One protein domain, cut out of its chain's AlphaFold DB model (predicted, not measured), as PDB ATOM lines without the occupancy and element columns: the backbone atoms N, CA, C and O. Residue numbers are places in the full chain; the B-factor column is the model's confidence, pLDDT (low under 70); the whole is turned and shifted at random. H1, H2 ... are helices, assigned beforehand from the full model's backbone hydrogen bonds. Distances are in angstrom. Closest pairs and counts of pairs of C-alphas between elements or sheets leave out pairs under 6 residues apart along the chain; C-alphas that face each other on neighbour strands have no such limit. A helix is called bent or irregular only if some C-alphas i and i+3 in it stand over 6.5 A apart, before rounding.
ATOM      1  N   GLN A 214     -34.044 -21.039 -36.107       36.59
ATOM      2  CA  GLN A 214     -34.048 -20.916 -34.660       36.59
ATOM      3  C   GLN A 214     -35.113 -19.885 -34.294       36.59
ATOM      4  O   GLN A 214     -34.900 -18.678 -34.327       36.59
ATOM      5  N   ALA A 215     -36.310 -20.377 -33.993       36.53
ATOM      6  CA  ALA A 215     -37.341 -19.568 -33.382       36.53
ATOM      7  C   ALA A 215     -36.933 -19.269 -31.927       36.53
ATOM      8  O   ALA A 215     -36.953 -20.153 -31.077       36.53
ATOM      9  N   HIS A 216     -36.581 -18.003 -31.686       37.97
ATOM     10  CA  HIS A 216     -36.706 -17.282 -30.415       37.97
ATOM     11  C   HIS A 216     -36.012 -17.866 -29.161       37.97
ATOM     12  O   HIS A 216     -36.709 -18.207 -28.218       37.97
ATOM     13  N   ASP A 217     -34.667 -17.892 -29.098       41.84
ATOM     14  CA  ASP A 217     -33.905 -17.625 -27.838       41.84
ATOM     15  C   ASP A 217     -32.362 -17.468 -28.005       41.84
ATOM     16  O   ASP A 217     -31.606 -17.494 -27.028       41.84
ATOM     17  N   GLU A 218     -31.839 -17.339 -29.234       48.53
ATOM     18  CA  GLU A 218     -30.387 -17.426 -29.508       48.53
ATOM     19  C   GLU A 218     -29.537 -16.365 -28.787       48.53
ATOM     20  O   GLU A 218     -28.420 -16.647 -28.357       48.53
ATOM     21  N   THR A 219     -30.056 -15.156 -28.568       52.28
ATOM     22  CA  THR A 219     -29.253 -14.045 -28.025       52.28
ATOM     23  C   THR A 219     -28.852 -14.232 -26.558       52.28
ATOM     24  O   THR A 219     -27.742 -13.854 -26.176       52.28
ATOM     25  N   ALA A 220     -29.700 -14.849 -25.730       50.38
ATOM     26  CA  ALA A 220     -29.365 -15.183 -24.340       50.38
ATOM     27  C   ALA A 220     -28.603 -16.518 -24.228       50.38
ATOM     28  O   ALA A 220     -27.813 -16.734 -23.294       50.38
ATOM     29  N   HIS A 221     -28.828 -17.418 -25.186       54.94
ATOM     30  CA  HIS A 221     -28.172 -18.714 -25.275       54.94
ATOM     31  C   HIS A 221     -26.678 -18.570 -25.609       54.94
ATOM     32  O   HIS A 221     -25.830 -19.070 -24.860       54.94
ATOM     33  N   ASP A 222     -26.357 -17.783 -26.636       60.78
ATOM     34  CA  ASP A 222     -24.987 -17.549 -27.098       60.78
ATOM     35  C   ASP A 222     -24.152 -16.758 -26.093       60.78
ATOM     36  O   ASP A 222     -22.963 -17.037 -25.913       60.78
ATOM     37  N   ALA A 223     -24.754 -15.811 -25.369       66.69
ATOM     38  CA  ALA A 223     -24.039 -14.995 -24.388       66.69
ATOM     39  C   ALA A 223     -23.443 -15.832 -23.238       66.69
ATOM     40  O   ALA A 223     -22.309 -15.598 -22.811       66.69
ATOM     41  N   TRP A 224     -24.177 -16.838 -22.757       73.19
ATOM     42  CA  TRP A 224     -23.742 -17.706 -21.656       73.19
ATOM     43  C   TRP A 224     -22.754 -18.786 -22.105       73.19
ATOM     44  O   TRP A 224     -21.787 -19.085 -21.401       73.19
ATOM     45  N   VAL A 225     -22.950 -19.358 -23.296       70.81
ATOM     46  CA  VAL A 225     -21.974 -20.301 -23.862       70.81
ATOM     47  C   VAL A 225     -20.654 -19.568 -24.115       70.81
ATOM     48  O   VAL A 225     -19.586 -20.059 -23.753       70.81
ATOM     49  N   THR A 226     -20.723 -18.331 -24.615       72.06
ATOM     50  CA  THR A 226     -19.552 -17.470 -24.827       72.06
ATOM     51  C   THR A 226     -18.853 -17.098 -23.516       72.06
ATOM     52  O   THR A 226     -17.622 -17.113 -23.456       72.06
ATOM     53  N   SER A 227     -19.591 -16.784 -22.443       73.44
ATOM     54  CA  SER A 227     -18.982 -16.481 -21.137       73.44
ATOM     55  C   SER A 227     -18.293 -17.706 -20.524       73.44
ATOM     56  O   SER A 227     -17.193 -17.589 -19.981       73.44
ATOM     57  N   THR A 228     -18.884 -18.889 -20.693       71.12
ATOM     58  CA  THR A 228     -18.307 -20.171 -20.272       71.12
ATOM     59  C   THR A 228     -17.034 -20.488 -21.048       71.12
ATOM     60  O   THR A 228     -16.007 -20.813 -20.455       71.12
ATOM     61  N   LEU A 229     -17.058 -20.315 -22.372       76.50
ATOM     62  CA  LEU A 229     -15.900 -20.535 -23.237       76.50
ATOM     63  C   LEU A 229     -14.705 -19.659 -22.859       76.50
ATOM     64  O   LEU A 229     -13.577 -20.137 -22.885       76.50
ATOM     65  N   ARG A 230     -14.933 -18.411 -22.427       79.25
ATOM     66  CA  ARG A 230     -13.857 -17.531 -21.927       79.25
ATOM     67  C   ARG A 230     -13.181 -18.060 -20.659       79.25
ATOM     68  O   ARG A 230     -12.032 -17.716 -20.398       79.25
ATOM     69  N   ARG A 231     -13.889 -18.862 -19.858       78.31
ATOM     70  CA  ARG A 231     -13.378 -19.469 -18.616       78.31
ATOM     71  C   ARG A 231     -12.712 -20.826 -18.866       78.31
ATOM     72  O   ARG A 231     -11.915 -21.272 -18.041       78.31
ATOM     73  N   CYS A 232     -12.993 -21.465 -20.000       81.06
ATOM     74  CA  CYS A 232     -12.375 -22.721 -20.412       81.06
ATOM     75  C   CYS A 232     -11.008 -22.476 -21.068       81.06
ATOM     76  O   CYS A 232     -10.880 -21.715 -22.020       81.06
ATOM     77  N   ARG A 233      -9.966 -23.171 -20.596       83.25
ATOM     78  CA  ARG A 233      -8.644 -23.169 -21.264       83.25
ATOM     79  C   ARG A 233      -8.589 -24.098 -22.475       83.25
ATOM     80  O   ARG A 233      -7.738 -23.940 -23.341       83.25
ATOM     81  N   THR A 234      -9.466 -25.092 -22.501       83.00
ATOM     82  CA  THR A 234      -9.588 -26.084 -23.567       83.00
ATOM     83  C   THR A 234     -10.705 -25.684 -24.517       83.00
ATOM     84  O   THR A 234     -11.820 -25.406 -24.073       83.00
ATOM     85  N   THR A 235     -10.429 -25.716 -25.817       84.62
ATOM     86  CA  THR A 235     -11.440 -25.483 -26.848       84.62
ATOM     87  C   THR A 235     -12.428 -26.646 -26.883       84.62
ATOM     88  O   THR A 235     -12.028 -27.797 -27.060       84.62
ATOM     89  N   LEU A 236     -13.714 -26.346 -26.704       83.19
ATOM     90  CA  LEU A 236     -14.788 -27.327 -26.839       83.19
ATOM     91  C   LEU A 236     -15.115 -27.552 -28.316       83.19
ATOM     92  O   LEU A 236     -15.142 -26.609 -29.107       83.19
ATOM     93  N   GLN A 237     -15.374 -28.803 -28.676       84.19
ATOM     94  CA  GLN A 237     -15.819 -29.190 -30.012       84.19
ATOM     95  C   GLN A 237     -17.302 -28.839 -30.228       84.19
ATOM     96  O   GLN A 237     -18.049 -28.746 -29.250       84.19
ATOM     97  N   PRO A 238     -17.771 -28.707 -31.484       82.94
ATOM     98  CA  PRO A 238     -19.154 -28.327 -31.779       82.94
ATOM     99  C   PRO A 238     -20.200 -29.212 -31.093       82.94
ATOM    100  O   PRO A 238     -21.131 -28.701 -30.479       82.94
ATOM    101  N   HIS A 239     -20.012 -30.535 -31.096       79.38
ATOM    102  CA  HIS A 239     -20.937 -31.464 -30.437       79.38
ATOM    103  C   HIS A 239     -20.950 -31.309 -28.910       79.38
ATOM    104  O   HIS A 239     -21.985 -31.505 -28.281       79.38
ATOM    105  N   GLN A 240     -19.825 -30.911 -28.305       86.12
ATOM    106  CA  GLN A 240     -19.742 -30.636 -26.867       86.12
ATOM    107  C   GLN A 240     -20.480 -29.349 -26.504       86.12
ATOM    108  O   GLN A 240     -21.086 -29.287 -25.438       86.12
ATOM    109  N   LEU A 241     -20.464 -28.344 -27.386       84.88
ATOM    110  CA  LEU A 241     -21.261 -27.126 -27.229       84.88
ATOM    111  C   LEU A 241     -22.752 -27.439 -27.319       84.88
ATOM    112  O   LEU A 241     -23.505 -27.036 -26.441       84.88
ATOM    113  N   THR A 242     -23.166 -28.235 -28.309       82.25
ATOM    114  CA  THR A 242     -24.556 -28.695 -28.425       82.25
ATOM    115  C   THR A 242     -25.001 -29.465 -27.181       82.25
ATOM    116  O   THR A 242     -26.085 -29.214 -26.654       82.25
ATOM    117  N   ALA A 243     -24.156 -30.362 -26.667       85.19
ATOM    118  CA  ALA A 243     -24.435 -31.088 -25.434       85.19
ATOM    119  C   ALA A 243     -24.534 -30.142 -24.227       85.19
ATOM    120  O   ALA A 243     -25.480 -30.234 -23.455       85.19
ATOM    121  N   LEU A 244     -23.609 -29.190 -24.080       86.81
ATOM    122  CA  LEU A 244     -23.620 -28.203 -22.999       86.81
ATOM    123  C   LEU A 244     -24.905 -27.356 -23.005       86.81
ATOM    124  O   LEU A 244     -25.531 -27.159 -21.963       86.81
ATOM    125  N   SER A 245     -25.319 -26.906 -24.188       83.38
ATOM    126  CA  SER A 245     -26.571 -26.191 -24.419       83.38
ATOM    127  C   SER A 245     -27.795 -27.000 -23.988       83.38
ATOM    128  O   SER A 245     -28.665 -26.472 -23.294       83.38
ATOM    129  N   PHE A 246     -27.836 -28.285 -24.347       82.81
ATOM    130  CA  PHE A 246     -28.900 -29.206 -23.952       82.81
ATOM    131  C   PHE A 246     -28.949 -29.417 -22.433       82.81
ATOM    132  O   PHE A 246     -30.013 -29.298 -21.825       82.81
ATOM    133  N   LEU A 247     -27.796 -29.665 -21.799       86.25
ATOM    134  CA  LEU A 247     -27.711 -29.859 -20.349       86.25
ATOM    135  C   LEU A 247     -28.240 -28.634 -19.592       86.25
ATOM    136  O   LEU A 247     -29.029 -28.784 -18.663       86.25
ATOM    137  N   ARG A 248     -27.873 -27.421 -20.030       82.69
ATOM    138  CA  ARG A 248     -28.351 -26.171 -19.423       82.69
ATOM    139  C   ARG A 248     -29.865 -26.025 -19.523       82.69
ATOM    140  O   ARG A 248     -30.505 -25.658 -18.542       82.69
ATOM    141  N   GLN A 249     -30.436 -26.279 -20.699       78.31
ATOM    142  CA  GLN A 249     -31.880 -26.144 -20.903       78.31
ATOM    143  C   GLN A 249     -32.658 -27.001 -19.898       78.31
ATOM    144  O   GLN A 249     -33.685 -26.555 -19.395       78.31
ATOM    145  N   ASN A 250     -32.140 -28.183 -19.562       76.19
ATOM    146  CA  ASN A 250     -32.770 -29.124 -18.636       76.19
ATOM    147  C   ASN A 250     -32.532 -28.792 -17.147       76.19
ATOM    148  O   ASN A 250     -33.168 -29.377 -16.268       76.19
ATOM    149  N   GLU A 251     -31.629 -27.861 -16.829       77.56
ATOM    150  CA  GLU A 251     -31.455 -27.335 -15.467       77.56
ATOM    151  C   GLU A 251     -32.423 -26.181 -15.154       77.56
ATOM    152  O   GLU A 251     -32.751 -25.946 -13.985       77.56
ATOM    153  N   VAL A 252     -32.919 -25.483 -16.181       71.38
ATOM    154  CA  VAL A 252     -33.886 -24.389 -16.031       71.38
ATOM    155  C   VAL A 252     -35.292 -24.971 -15.858       71.38
ATOM    156  O   VAL A 252     -35.808 -25.685 -16.712       71.38
ATOM    157  N   ALA A 253     -35.932 -24.654 -14.732       55.97
ATOM    158  CA  ALA A 253     -37.145 -25.308 -14.223       55.97
ATOM    159  C   ALA A 253     -38.451 -25.023 -14.994       55.97
ATOM    160  O   ALA A 253     -39.528 -25.183 -14.428       55.97
ATOM    161  N   ASN A 254     -38.375 -24.589 -16.252       58.66
ATOM    162  CA  ASN A 254     -39.526 -24.081 -17.001       58.66
ATOM    163  C   ASN A 254     -39.849 -24.892 -18.263       58.66
ATOM    164  O   ASN A 254     -40.495 -24.393 -19.181       58.66
ATOM    165  N   ALA A 295     -25.099 -39.540 -22.330       87.81
ATOM    166  CA  ALA A 295     -24.765 -40.894 -22.775       87.81
ATOM    167  C   ALA A 295     -24.336 -40.921 -24.252       87.81
ATOM    168  O   ALA A 295     -25.052 -41.410 -25.116       87.81
ATOM    169  N   ASP A 296     -23.143 -40.394 -24.515       82.00
ATOM    170  CA  ASP A 296     -22.481 -40.445 -25.824       82.00
ATOM    171  C   ASP A 296     -21.481 -41.609 -25.931       82.00
ATOM    172  O   ASP A 296     -21.044 -42.163 -24.912       82.00
ATOM    173  N   ASP A 297     -21.010 -41.908 -27.145       87.69
ATOM    174  CA  ASP A 297     -19.904 -42.844 -27.380       87.69
ATOM    175  C   ASP A 297     -18.631 -42.456 -26.600       87.69
ATOM    176  O   ASP A 297     -18.385 -41.300 -26.213       87.69
ATOM    177  N   MET A 298     -17.798 -43.453 -26.289       85.69
ATOM    178  CA  MET A 298     -16.503 -43.201 -25.652       85.69
ATOM    179  C   MET A 298     -15.614 -42.350 -26.566       85.69
ATOM    180  O   MET A 298     -15.557 -42.570 -27.768       85.69
ATOM    181  N   GLY A 299     -14.903 -41.379 -25.988       85.69
ATOM    182  CA  GLY A 299     -14.027 -40.473 -26.740       85.69
ATOM    183  C   GLY A 299     -14.674 -39.153 -27.175       85.69
ATOM    184  O   GLY A 299     -13.948 -38.217 -27.485       85.69
ATOM    185  N   LEU A 300     -16.001 -38.998 -27.073       84.94
ATOM    186  CA  LEU A 300     -16.684 -37.730 -27.398       84.94
ATOM    187  C   LEU A 300     -16.521 -36.628 -26.334       84.94
ATOM    188  O   LEU A 300     -17.074 -35.537 -26.459       84.94
ATOM    189  N   GLY A 301     -15.714 -36.885 -25.301       88.38
ATOM    190  CA  GLY A 301     -15.311 -35.880 -24.323       88.38
ATOM    191  C   GLY A 301     -16.402 -35.494 -23.322       88.38
ATOM    192  O   GLY A 301     -16.419 -34.357 -22.866       88.38
ATOM    193  N   LYS A 302     -17.268 -36.441 -22.936       93.00
ATOM    194  CA  LYS A 302     -18.327 -36.262 -21.921       93.00
ATOM    195  C   LYS A 302     -17.836 -35.610 -20.626       93.00
ATOM    196  O   LYS A 302     -18.492 -34.730 -20.083       93.00
ATOM    197  N   THR A 303     -16.659 -36.015 -20.146       91.44
ATOM    198  CA  THR A 303     -16.033 -35.435 -18.948       91.44
ATOM    199  C   THR A 303     -15.746 -33.950 -19.130       91.44
ATOM    200  O   THR A 303     -15.999 -33.161 -18.227       91.44
ATOM    201  N   LEU A 304     -15.249 -33.560 -20.305       89.75
ATOM    202  CA  LEU A 304     -14.952 -32.167 -20.602       89.75
ATOM    203  C   LEU A 304     -16.239 -31.339 -20.680       89.75
ATOM    204  O   LEU A 304     -16.292 -30.249 -20.121       89.75
ATOM    205  N   THR A 305     -17.290 -31.894 -21.290       89.12
ATOM    206  CA  THR A 305     -18.628 -31.288 -21.327       89.12
ATOM    207  C   THR A 305     -19.195 -31.084 -19.919       89.12
ATOM    208  O   THR A 305     -19.691 -30.005 -19.606       89.12
ATOM    209  N   ALA A 306     -19.069 -32.079 -19.035       90.00
ATOM    210  CA  ALA A 306     -19.530 -31.977 -17.650       90.00
ATOM    211  C   ALA A 306     -18.748 -30.924 -16.845       90.00
ATOM    212  O   ALA A 306     -19.341 -30.139 -16.109       90.00
ATOM    213  N   LEU A 307     -17.422 -30.859 -17.009       90.50
ATOM    214  CA  LEU A 307     -16.597 -29.831 -16.367       90.50
ATOM    215  C   LEU A 307     -16.939 -28.425 -16.872       90.50
ATOM    216  O   LEU A 307     -17.007 -27.494 -16.075       90.50
ATOM    217  N   ALA A 308     -17.187 -28.273 -18.175       89.25
ATOM    218  CA  ALA A 308     -17.629 -27.009 -18.749       89.25
ATOM    219  C   ALA A 308     -18.974 -26.562 -18.158       89.25
ATOM    220  O   ALA A 308     -19.110 -25.395 -17.809       89.25
ATOM    221  N   LEU A 309     -19.922 -27.488 -17.967       88.56
ATOM    222  CA  LEU A 309     -21.199 -27.198 -17.310       88.56
ATOM    223  C   LEU A 309     -21.004 -26.710 -15.870       88.56
ATOM    224  O   LEU A 309     -21.547 -25.672 -15.512       88.56
ATOM    225  N   ILE A 310     -20.179 -27.397 -15.074       88.12
ATOM    226  CA  ILE A 310     -19.875 -26.991 -13.689       88.12
ATOM    227  C   ILE A 310     -19.254 -25.589 -13.647       88.12
ATOM    228  O   ILE A 310     -19.599 -24.772 -12.795       88.12
ATOM    229  N   LEU A 311     -18.331 -25.293 -14.566       86.25
ATOM    230  CA  LEU A 311     -17.720 -23.967 -14.665       86.25
ATOM    231  C   LEU A 311     -18.737 -22.891 -15.053       86.25
ATOM    232  O   LEU A 311     -18.636 -21.762 -14.578       86.25
ATOM    233  N   ALA A 312     -19.697 -23.238 -15.903       82.75
ATOM    234  CA  ALA A 312     -20.732 -22.337 -16.386       82.75
ATOM    235  C   ALA A 312     -21.802 -22.015 -15.333       82.75
ATOM    236  O   ALA A 312     -22.403 -20.942 -15.359       82.75
ATOM    237  N   THR A 313     -22.045 -22.947 -14.409       82.50
ATOM    238  CA  THR A 313     -23.064 -22.838 -13.357       82.50
ATOM    239  C   THR A 313     -22.476 -22.536 -11.982       82.50
ATOM    240  O   THR A 313     -23.217 -22.455 -11.003       82.50
ATOM    241  N   SER A 314     -21.159 -22.311 -11.888       82.38
ATOM    242  CA  SER A 314     -20.471 -22.075 -10.613       82.38
ATOM    243  C   SER A 314     -21.066 -20.914  -9.824       82.38
ATOM    244  O   SER A 314     -21.182 -20.990  -8.606       82.38
ATOM    245  N   ASP A 315     -21.458 -19.850 -10.519       78.00
ATOM    246  CA  ASP A 315     -21.933 -18.621  -9.885       78.00
ATOM    247  C   ASP A 315     -23.342 -18.852  -9.309       78.00
ATOM    248  O   ASP A 315     -23.598 -18.546  -8.145       78.00
ATOM    249  N   SER A 316     -24.206 -19.544 -10.059       75.88
ATOM    250  CA  SER A 316     -25.523 -19.995  -9.593       75.88
ATOM    251  C   SER A 316     -25.429 -21.008  -8.448       75.88
ATOM    252  O   SER A 316     -26.275 -21.020  -7.557       75.88
ATOM    253  N   ALA A 317     -24.393 -21.853  -8.425       75.06
ATOM    254  CA  ALA A 317     -24.156 -22.779  -7.319       75.06
ATOM    255  C   ALA A 317     -23.770 -22.044  -6.023       75.06
ATOM    256  O   ALA A 317     -24.195 -22.444  -4.935       75.06
ATOM    257  N   VAL A 318     -22.997 -20.957  -6.127       75.94
ATOM    258  CA  VAL A 318     -22.674 -20.082  -4.988       75.94
ATOM    259  C   VAL A 318     -23.932 -19.376  -4.478       75.94
ATOM    260  O   VAL A 318     -24.176 -19.383  -3.272       75.94
ATOM    261  N   GLU A 319     -24.762 -18.835  -5.374       77.88
ATOM    262  CA  GLU A 319     -26.044 -18.211  -5.012       77.88
ATOM    263  C   GLU A 319     -26.990 -19.203  -4.329       77.88
ATOM    264  O   GLU A 319     -27.506 -18.916  -3.253       77.88
ATOM    265  N   PHE A 320     -27.136 -20.416  -4.866       75.25
ATOM    266  CA  PHE A 320     -27.950 -21.470  -4.255       75.25
ATOM    267  C   PHE A 320     -27.455 -21.872  -2.856       75.25
ATOM    268  O   PHE A 320     -28.253 -22.088  -1.937       75.25
ATOM    269  N   CYS A 321     -26.134 -21.968  -2.668       69.75
ATOM    270  CA  CYS A 321     -25.544 -22.183  -1.347       69.75
ATOM    271  C   CYS A 321     -25.899 -21.038  -0.387       69.75
ATOM    272  O   CYS A 321     -26.235 -21.296   0.771       69.75
ATOM    273  N   TRP A 322     -25.872 -19.793  -0.869       70.62
ATOM    274  CA  TRP A 322     -26.192 -18.607  -0.078       70.62
ATOM    275  C   TRP A 322     -27.681 -18.500   0.275       70.62
ATOM    276  O   TRP A 322     -28.023 -18.192   1.417       70.62
ATOM    277  N   GLU A 323     -28.585 -18.813  -0.654       68.50
ATOM    278  CA  GLU A 323     -30.032 -18.865  -0.407       68.50
ATOM    279  C   GLU A 323     -30.374 -19.911   0.659       68.50
ATOM    280  O   GLU A 323     -31.089 -19.622   1.620       68.50
ATOM    281  N   LYS A 324     -29.792 -21.116   0.561       62.91
ATOM    282  CA  LYS A 324     -29.937 -22.157   1.591       62.91
ATOM    283  C   LYS A 324     -29.366 -21.737   2.941       62.91
ATOM    284  O   LYS A 324     -29.933 -22.095   3.974       62.91
ATOM    285  N   PHE A 325     -28.249 -21.015   2.945       63.66
ATOM    286  CA  PHE A 325     -27.649 -20.484   4.165       63.66
ATOM    287  C   PHE A 325     -28.555 -19.427   4.816       63.66
ATOM    288  O   PHE A 325     -28.838 -19.512   6.008       63.66
ATOM    289  N   THR A 326     -29.104 -18.504   4.026       61.00
ATOM    290  CA  THR A 326     -30.012 -17.441   4.487       61.00
ATOM    291  C   THR A 326     -31.328 -18.014   5.027       61.00
ATOM    292  O   THR A 326     -31.782 -17.615   6.098       61.00
ATOM    293  N   LEU A 327     -31.897 -19.022   4.355       59.12
ATOM    294  CA  LEU A 327     -33.089 -19.741   4.825       59.12
ATOM    295  C   LEU A 327     -32.857 -20.485   6.151       59.12
ATOM    296  O   LEU A 327     -33.778 -20.594   6.956       59.12
ATOM    297  N   ARG A 328     -31.638 -20.982   6.404       53.81
ATOM    298  CA  ARG A 328     -31.280 -21.654   7.668       53.81
ATOM    299  C   ARG A 328     -30.960 -20.673   8.799       53.81
ATOM    300  O   ARG A 328     -31.295 -20.950   9.944       53.81
TER     301      ARG A 328
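AT A GLANCE: This is residues 214 to 254 and 295 to 328 of the 354 residues of the protein "SNF2_N domain-containing protein" of Puccinia triticina (isolate 1-1 / race 1 (BBBD)) (UniProt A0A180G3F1). H1, H2 and H3a cross one another in a small body, and the bent helix H3 sticks out of it with residues 314 to 328. The printed part has 75 residues with three named helices, H1, H2, H3, and no named strand: all helix. It is only just loose, close to compact, with a radius of gyration of the C-alphas of 14.0 A, spanning 42 by 31 by 25 A.

HOW THE PARTS SIT: Start at H1, residues 218 to 231; its residues 221 to 225 alone only just touch H2, residues 238 to 251, with 3 pairs of C-alphas within 8 A, the closest Val 225 and Ser 245, 7.5 A. H3, residues 302 to 328, assigned as one helix by its hydrogen bonds, is bent: C-alphas 312 and 315 are 7.6 A apart, and its arms H3a, residues 302 to 312, and H3b, residues 315 to 328, stand at a steep tilt of 61 degrees. H3a touches H2, closest C-alphas Gln 240 and Thr 305, 5.7 A, and H1, Thr 228 and Ala 312, 5.1 A. H3b is apart from H1 and H2. Every O i to N i+4 pair is within hydrogen-bond range in H2, H3a and H3b, and 7 of 10 in H1.

IN THESE COORDINATES: Find C-alpha 218 at (-30.387, -17.426, -29.508), where H1 begins its 20.3 A; H2 spans 20.5 A, H3a 15.2 A, and H3b 20.1 A to C-alpha 328 at (-31.280, -21.654, 7.668).

THE WHOLE: Residues 255 to 294 are not printed; C-alphas 254 and 295 are 23.1 A apart. Look for pLDDT under 70 at residues 214 to 223, 253 to 254, 321 and 323 to 328.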